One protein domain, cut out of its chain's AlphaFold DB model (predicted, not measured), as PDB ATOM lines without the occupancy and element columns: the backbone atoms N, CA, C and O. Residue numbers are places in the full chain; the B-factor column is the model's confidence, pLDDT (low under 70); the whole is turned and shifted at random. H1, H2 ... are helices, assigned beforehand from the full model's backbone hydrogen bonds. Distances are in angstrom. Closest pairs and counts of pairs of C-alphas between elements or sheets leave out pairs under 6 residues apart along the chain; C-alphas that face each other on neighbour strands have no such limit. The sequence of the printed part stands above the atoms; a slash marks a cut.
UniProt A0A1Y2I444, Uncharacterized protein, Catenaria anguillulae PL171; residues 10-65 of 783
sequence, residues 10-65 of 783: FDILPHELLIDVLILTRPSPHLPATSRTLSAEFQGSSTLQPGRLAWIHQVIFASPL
ATOM      1  N   PHE A  10     -16.974 100.337  63.759       57.75
ATOM      2  CA  PHE A  10     -17.952 101.135  64.500       57.75
ATOM      3  C   PHE A  10     -17.380 101.781  65.774       57.75
ATOM      4  O   PHE A  10     -17.959 102.741  66.265       57.75
ATOM      5  N   ASP A  11     -16.232 101.309  66.272       63.19
ATOM      6  CA  ASP A  11     -15.530 101.874  67.432       63.19
ATOM      7  C   ASP A  11     -14.570 103.021  67.046       63.19
ATOM      8  O   ASP A  11     -14.010 103.683  67.918       63.19
ATOM      9  N   ILE A  12     -14.345 103.248  65.741       67.44
ATOM     10  CA  ILE A  12     -13.345 104.198  65.211       67.44
ATOM     11  C   ILE A  12     -13.991 105.498  64.706       67.44
ATOM     12  O   ILE A  12     -13.387 106.567  64.810       67.44
ATOM     13  N   LEU A  13     -15.206 105.428  64.154       66.38
ATOM     14  CA  LEU A  13     -15.946 106.590  63.652       66.38
ATOM     15  C   LEU A  13     -17.154 106.881  64.550       66.38
ATOM     16  O   LEU A  13     -17.897 105.946  64.851       66.38
ATOM     17  N   PRO A  14     -17.405 108.154  64.921       75.31
ATOM     18  CA  PRO A  14     -18.681 108.555  65.500       75.31
ATOM     19  C   PRO A  14     -19.832 108.045  64.636       75.31
ATOM     20  O   PRO A  14     -19.783 108.136  63.402       75.31
ATOM     21  N   HIS A  15     -20.848 107.492  65.287       69.25
ATOM     22  CA  HIS A  15     -21.975 106.837  64.635       69.25
ATOM     23  C   HIS A  15     -22.674 107.762  63.621       69.25
ATOM     24  O   HIS A  15     -23.070 107.329  62.541       69.25
ATOM     25  N   GLU A  16     -22.718 109.058  63.920       69.44
ATOM     26  CA  GLU A  16     -23.289 110.112  63.083       69.44
ATOM     27  C   GLU A  16     -22.503 110.298  61.777       69.44
ATOM     28  O   GLU A  16     -23.090 110.321  60.698       69.44
ATOM     29  N   LEU A  17     -21.166 110.352  61.850       73.88
ATOM     30  CA  LEU A  17     -20.310 110.485  60.664       73.88
ATOM     31  C   LEU A  17     -20.358 109.235  59.793       73.88
ATOM     32  O   LEU A  17     -20.298 109.327  58.566       73.88
ATOM     33  N   LEU A  18     -20.469 108.063  60.418       71.94
ATOM     34  CA  LEU A  18     -20.650 106.820  59.689       71.94
ATOM     35  C   LEU A  18     -21.983 106.836  58.934       71.94
ATOM     36  O   LEU A  18     -21.992 106.534  57.744       71.94
ATOM     37  N   ILE A  19     -23.082 107.241  59.575       71.19
ATOM     38  CA  ILE A  19     -24.387 107.390  58.920       71.19
ATOM     39  C   ILE A  19     -24.306 108.383  57.753       71.19
ATOM     40  O   ILE A  19     -24.729 108.034  56.651       71.19
ATOM     41  N   ASP A  20     -23.713 109.564  57.944       74.06
ATOM     42  CA  ASP A  20     -23.584 110.591  56.899       74.06
ATOM     43  C   ASP A  20     -22.789 110.099  55.684       74.06
ATOM     44  O   ASP A  20     -23.224 110.254  54.539       74.06
ATOM     45  N   VAL A  21     -21.647 109.445  55.913       75.56
ATOM     46  CA  VAL A  21     -20.852 108.840  54.834       75.56
ATOM     47  C   VAL A  21     -21.674 107.785  54.107       75.56
ATOM     48  O   VAL A  21     -21.716 107.752  52.878       75.56
ATOM     49  N   LEU A  22     -22.367 106.936  54.856       72.31
ATOM     50  CA  LEU A  22     -23.128 105.836  54.302       72.31
ATOM     51  C   LEU A  22     -24.361 106.289  53.504       72.31
ATOM     52  O   LEU A  22     -24.656 105.689  52.470       72.31
ATOM     53  N   ILE A  23     -25.025 107.374  53.904       73.00
ATOM     54  CA  ILE A  23     -26.105 108.020  53.137       73.00
ATOM     55  C   ILE A  23     -25.612 108.487  51.765       73.00
ATOM     56  O   ILE A  23     -26.344 108.399  50.778       73.00
ATOM     57  N   LEU A  24     -24.376 108.989  51.703       72.62
ATOM     58  CA  LEU A  24     -23.759 109.497  50.479       72.62
ATOM     59  C   LEU A  24     -23.166 108.382  49.604       72.62
ATOM     60  O   LEU A  24     -22.910 108.590  48.415       72.62
ATOM     61  N   THR A  25     -22.950 107.191  50.164       73.38
ATOM     62  CA  THR A  25     -22.437 106.040  49.413       73.38
ATOM     63  C   THR A  25     -23.532 105.334  48.618       73.38
ATOM     64  O   THR A  25     -24.705 105.310  48.984       73.38
ATOM     65  N   ARG A  26     -23.146 104.719  47.494       68.62
ATOM     66  CA  ARG A  26     -24.059 103.851  46.743       68.62
ATOM     67  C   ARG A  26     -24.296 102.558  47.534       68.62
ATOM     68  O   ARG A  26     -23.311 101.920  47.910       68.62
ATOM     69  N   PRO A  27     -25.558 102.130  47.721       68.50
ATOM     70  CA  PRO A  27     -25.873 100.794  48.207       68.50
ATOM     71  C   PRO A  27     -25.116  99.750  47.384       68.50
ATOM     72  O   PRO A  27     -25.233  99.710  46.157       68.50
ATOM     73  N   SER A  28     -24.311  98.930  48.057       67.69
ATOM     74  CA  SER A  28     -23.548  97.860  47.420       67.69
ATOM     75  C   SER A  28     -24.148  96.510  47.803       67.69
ATOM     76  O   SER A  28     -24.283  96.238  49.001       67.69
ATOM     77  N   PRO A  29     -24.459  95.630  46.833       63.81
ATOM     78  CA  PRO A  29     -24.900  94.269  47.135       63.81
ATOM     79  C   PRO A  29     -23.817  93.465  47.874       63.81
ATOM     80  O   PRO A  29     -24.128  92.492  48.551       63.81
ATOM     81  N   HIS A  30     -22.554  93.900  47.808       69.56
ATOM     82  CA  HIS A  30     -21.432  93.290  48.523       69.56
ATOM     83  C   HIS A  30     -21.335  93.713  49.998       69.56
ATOM     84  O   HIS A  30     -20.513  93.165  50.727       69.56
ATOM     85  N   LEU A  31     -22.157  94.667  50.455       69.50
ATOM     86  CA  LEU A  31     -22.147  95.185  51.831       69.50
ATOM     87  C   LEU A  31     -23.545  95.130  52.489       69.50
ATOM     88  O   LEU A  31     -24.054  96.146  52.970       69.50
ATOM     89  N   PRO A  32     -24.193  93.949  52.569       67.81
ATOM     90  CA  PRO A  32     -25.545  93.822  53.119       67.81
ATOM     91  C   PRO A  32     -25.618  94.143  54.618       67.81
ATOM     92  O   PRO A  32     -26.674  94.519  55.121       67.81
ATOM     93  N   ALA A  33     -24.514  93.996  55.357       66.88
ATOM     94  CA  ALA A  33     -24.438  94.397  56.761       66.88
ATOM     95  C   ALA A  33     -24.631  95.913  56.915       66.88
ATOM     96  O   ALA A  33     -25.486  96.339  57.679       66.88
ATOM     97  N   THR A  34     -23.930  96.708  56.109       69.75
ATOM     98  CA  THR A  34     -23.998  98.171  56.111       69.75
ATOM     99  C   THR A  34     -25.398  98.688  55.781       69.75
ATOM    100  O   THR A  34     -25.922  99.548  56.485       69.75
ATOM    101  N   SER A  35     -26.046  98.116  54.762       68.81
ATOM    102  CA  SER A  35     -27.429  98.460  54.406       68.81
ATOM    103  C   SER A  35     -28.424  98.099  55.514       68.81
ATOM    104  O   SER A  35     -29.365  98.851  55.756       68.81
ATOM    105  N   ARG A  36     -28.216  96.973  56.214       70.31
ATOM    106  CA  ARG A  36     -29.042  96.577  57.367       70.31
ATOM    107  C   ARG A  36     -28.842  97.505  58.560       70.31
ATOM    108  O   ARG A  36     -29.834  97.898  59.158       70.31
ATOM    109  N   THR A  37     -27.604  97.886  58.867       71.56
ATOM    110  CA  THR A  37     -27.297  98.834  59.948       71.56
ATOM    111  C   THR A  37     -27.933 100.195  59.680       71.56
ATOM    112  O   THR A  37     -28.640 100.704  60.541       71.56
ATOM    113  N   LEU A  38     -27.788 100.739  58.468       73.06
ATOM    114  CA  LEU A  38     -28.469 101.981  58.080       73.06
ATOM    115  C   LEU A  38     -29.984 101.867  58.187       73.06
ATOM    116  O   LEU A  38     -30.637 102.754  58.727       73.06
ATOM    117  N   SER A  39     -30.552 100.773  57.678       71.00
ATOM    118  CA  SER A  39     -31.991 100.545  57.754       71.00
ATOM    119  C   SER A  39     -32.477 100.476  59.202       71.00
ATOM    120  O   SER A  39     -33.527 101.036  59.495       71.00
ATOM    121  N   ALA A  40     -31.741  99.808  60.093       73.62
ATOM    122  CA  ALA A  40     -32.089  99.696  61.507       73.62
ATOM    123  C   ALA A  40     -32.048 101.062  62.203       73.62
ATOM    124  O   ALA A  40     -33.000 101.423  62.894       73.62
ATOM    125  N   GLU A  41     -31.016 101.864  61.941       74.81
ATOM    126  CA  GLU A  41     -30.916 103.205  62.526       74.81
ATOM    127  C   GLU A  41     -32.007 104.146  62.024       74.81
ATOM    128  O   GLU A  41     -32.624 104.895  62.782       74.81
ATOM    129  N   PHE A  42     -32.349 104.047  60.743       72.38
ATOM    130  CA  PHE A  42     -33.444 104.824  60.181       72.38
ATOM    131  C   PHE A  42     -34.835 104.366  60.631       72.38
ATOM    132  O   PHE A  42     -35.780 105.149  60.501       72.38
ATOM    133  N   GLN A  43     -34.982 103.142  61.145       68.69
ATOM    134  CA  GLN A  43     -36.241 102.628  61.694       68.69
ATOM    135  C   GLN A  43     -36.511 103.123  63.122       68.69
ATOM    136  O   GLN A  43     -37.676 103.240  63.496       68.69
ATOM    137  N   GLY A  44     -35.474 103.464  63.898       66.94
ATOM    138  CA  GLY A  44     -35.618 103.959  65.273       66.94
ATOM    139  C   GLY A  44     -36.142 105.398  65.393       66.94
ATOM    140  O   GLY A  44     -36.643 105.788  66.445       66.94
ATOM    141  N   SER A  45     -36.064 106.192  64.318       64.44
ATOM    142  CA  SER A  45     -36.513 107.590  64.297       64.44
ATOM    143  C   SER A  45     -37.934 107.715  63.742       64.44
ATOM    144  O   SER A  45     -38.186 107.402  62.577       64.44
ATOM    145  N   SER A  46     -38.859 108.245  64.548       59.28
ATOM    146  CA  SER A  46     -40.240 108.543  64.129       59.28
ATOM    147  C   SER A  46     -40.332 109.691  63.115       59.28
ATOM    148  O   SER A  46     -41.316 109.804  62.385       59.28
ATOM    149  N   THR A  47     -39.301 110.535  63.025       68.19
ATOM    150  CA  THR A  47     -39.193 111.609  62.035       68.19
ATOM    151  C   THR A  47     -38.298 111.185  60.872       68.19
ATOM    152  O   THR A  47     -37.224 110.610  61.075       68.19
ATOM    153  N   LEU A  48     -38.718 111.480  59.630       72.94
ATOM    154  CA  LEU A  48     -37.843 111.290  58.472       72.94
ATOM    155  C   LEU A  48     -36.693 112.283  58.529       72.94
ATOM    156  O   LEU A  48     -36.862 113.475  58.275       72.94
ATOM    157  N   GLN A  49     -35.509 111.759  58.812       81.38
ATOM    158  CA  GLN A  49     -34.289 112.539  58.743       81.38
ATOM    159  C   GLN A  49     -33.898 112.793  57.274       81.38
ATOM    160  O   GLN A  49     -34.070 111.903  56.432       81.38
ATOM    161  N   PRO A  50     -33.334 113.971  56.939       82.12
ATOM    162  CA  PRO A  50     -32.863 114.288  55.586       82.12
ATOM    163  C   PRO A  50     -31.924 113.223  55.010       82.12
ATOM    164  O   PRO A  50     -31.998 112.903  53.826       82.12
ATOM    165  N   GLY A  51     -31.098 112.625  55.873       79.44
ATOM    166  CA  GLY A  51     -30.208 111.531  55.517       79.44
ATOM    167  C   GLY A  51     -30.936 110.299  54.973       79.44
ATOM    168  O   GLY A  51     -30.617 109.804  53.892       79.44
ATOM    169  N   ARG A  52     -31.998 109.863  55.661       82.81
ATOM    170  CA  ARG A  52     -32.855 108.754  55.212       82.81
ATOM    171  C   ARG A  52     -33.477 109.050  53.846       82.81
ATOM    172  O   ARG A  52     -33.509 108.175  52.990       82.81
ATOM    173  N   LEU A  53     -33.946 110.278  53.623       86.38
ATOM    174  CA  LEU A  53     -34.549 110.694  52.350       86.38
ATOM    175  C   LEU A  53     -33.554 110.647  51.185       86.38
ATOM    176  O   LEU A  53     -33.879 110.109  50.125       86.38
ATOM    177  N   ALA A  54     -32.347 111.181  51.388       84.31
ATOM    178  CA  ALA A  54     -31.279 111.143  50.391       84.31
ATOM    179  C   ALA A  54     -30.886 109.697  50.055       84.31
ATOM    180  O   ALA A  54     -30.776 109.342  48.880       84.31
ATOM    181  N   TRP A  55     -30.774 108.841  51.073       84.06
ATOM    182  CA  TRP A  55     -30.481 107.426  50.886       84.06
ATOM    183  C   TRP A  55     -31.590 106.694  50.113       84.06
ATOM    184  O   TRP A  55     -31.298 106.006  49.138       84.06
ATOM    185  N   ILE A  56     -32.868 106.890  50.465       87.44
ATOM    186  CA  ILE A  56     -34.011 106.301  49.737       87.44
ATOM    187  C   ILE A  56     -34.007 106.736  48.268       87.44
ATOM    188  O   ILE A  56     -34.191 105.915  47.370       87.44
ATOM    189  N   HIS A  57     -33.767 108.021  48.011       88.31
ATOM    190  CA  HIS A  57     -33.671 108.542  46.654       88.31
ATOM    191  C   HIS A  57     -32.531 107.874  45.872       88.31
ATOM    192  O   HIS A  57     -32.733 107.453  44.735       88.31
ATOM    193  N   GLN A  58     -31.363 107.703  46.495       85.69
ATOM    194  CA  GLN A  58     -30.223 107.011  45.895       85.69
ATOM    195  C   GLN A  58     -30.526 105.531  45.615       85.69
ATOM    196  O   GLN A  58     -30.147 105.004  44.565       85.69
ATOM    197  N   VAL A  59     -31.231 104.850  46.521       85.19
ATOM    198  CA  VAL A  59     -31.675 103.458  46.344       85.19
ATOM    199  C   VAL A  59     -32.578 103.334  45.115       85.19
ATOM    200  O   VAL A  59     -32.324 102.495  44.256       85.19
ATOM    201  N   ILE A  60     -33.585 104.197  44.987       88.19
ATOM    202  CA  ILE A  60     -34.584 104.106  43.913       88.19
ATOM    203  C   ILE A  60     -34.006 104.592  42.578       88.19
ATOM    204  O   ILE A  60     -34.057 103.884  41.571       88.19
ATOM    205  N   PHE A  61     -33.419 105.790  42.549       88.56
ATOM    206  CA  PHE A  61     -33.094 106.477  41.298       88.56
ATOM    207  C   PHE A  61     -31.650 106.288  40.813       88.56
ATOM    208  O   PHE A  61     -31.386 106.480  39.626       88.56
ATOM    209  N   ALA A  62     -30.719 105.859  41.672       84.94
ATOM    210  CA  ALA A  62     -29.297 105.771  41.316       84.94
ATOM    211  C   ALA A  62     -28.679 104.366  41.449       84.94
ATOM    212  O   ALA A  62     -27.731 104.046  40.727       84.94
ATOM    213  N   SER A  63     -29.217 103.494  42.307       83.19
ATOM    214  CA  SER A  63     -28.635 102.165  42.583       83.19
ATOM    215  C   SER A  63     -28.997 101.131  41.520       83.19
ATOM    216  O   SER A  63     -30.176 101.058  41.181       83.19
ATOM    217  N   PRO A  64     -28.043 100.349  40.975       82.75
ATOM    218  CA  PRO A  64     -28.295  99.428  39.865       82.75
ATOM    219  C   PRO A  64     -29.554  98.575  40.067       82.75
ATOM    220  O   PRO A  64     -29.734  97.982  41.128       82.75
ATOM    221  N   LEU A  65     -30.417  98.526  39.048       80.38
ATOM    222  CA  LEU A  65     -31.576  97.636  39.059       80.38
ATOM    223  C   LEU A  65     -31.114  96.177  38.897       80.38
ATOM    224  O   LEU A  65     -30.094  95.945  38.239       80.38
TER     225      LEU A  65
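Overview. This is residues 10 to 65 of the 783 residues of an uncharacterized protein of Catenaria anguillulae PL171 (UniProt A0A1Y2I444). Two helices, H1 and H3, run the same way partly side by side, the later half of H1 beside the first part of H3, and H2 crosses H1 on one side of this pair. The turn from H2 to H3 sticks out with residues 44 to 49. The printed part has 56 residues with three named helices, H1, H2 and H3 in chain order, and no named strand; its class is all helix. It is compact, with a radius of gyration of the C-alphas of 11.1 A and spans of 32 by 27 by 15 A.

Arrangement. H1, residues 15 to 24, only just touches H2, residues 32 to 44, with 3 pairs of C-alphas within 8 A; the closest are those of Ile 19 and Leu 38, 6.8 A apart. H2 touches H1 with residues 34 to 38 alone. The two run opposite ways at a steep tilt of 67 degrees. H1 also touches H3, residues 50 to 62, and H3 touches it with residues 51 to 55 alone; the closest C-alphas, of Ile 23 and Trp 55, are 5.0 A apart. They run the same way at a shallow tilt of 30 degrees. H2 and H3 are close but not clearly touching, with the closest C-alphas, of Phe 42 and Arg 52, 6.4 A apart; they run opposite ways at a steep tilt of 42 degrees. In H1, H2 and H3 every O i to N i+4 pair is within hydrogen-bond range.

Along the chain. H1 runs 14.5 A from C-alpha 15 at (-21.975, 106.837, 64.635). H2 measures 18.8 A between C-alphas 32 and 44. H3 measures 17.0 A and ends with C-alpha 62 at (-29.297, 105.771, 41.316).

Size, cuts and confidence. The C-alphas farthest apart, of Asp 11 and Leu 65, are 32.9 A apart. The printed part has no cut; the link H1 to H2 is short and H2 to H3 tight. Mean pLDDT of the printed part is 74.1, with residues 10 to 13, 15 to 16, 26 to 35 and 43 to 47 under 70.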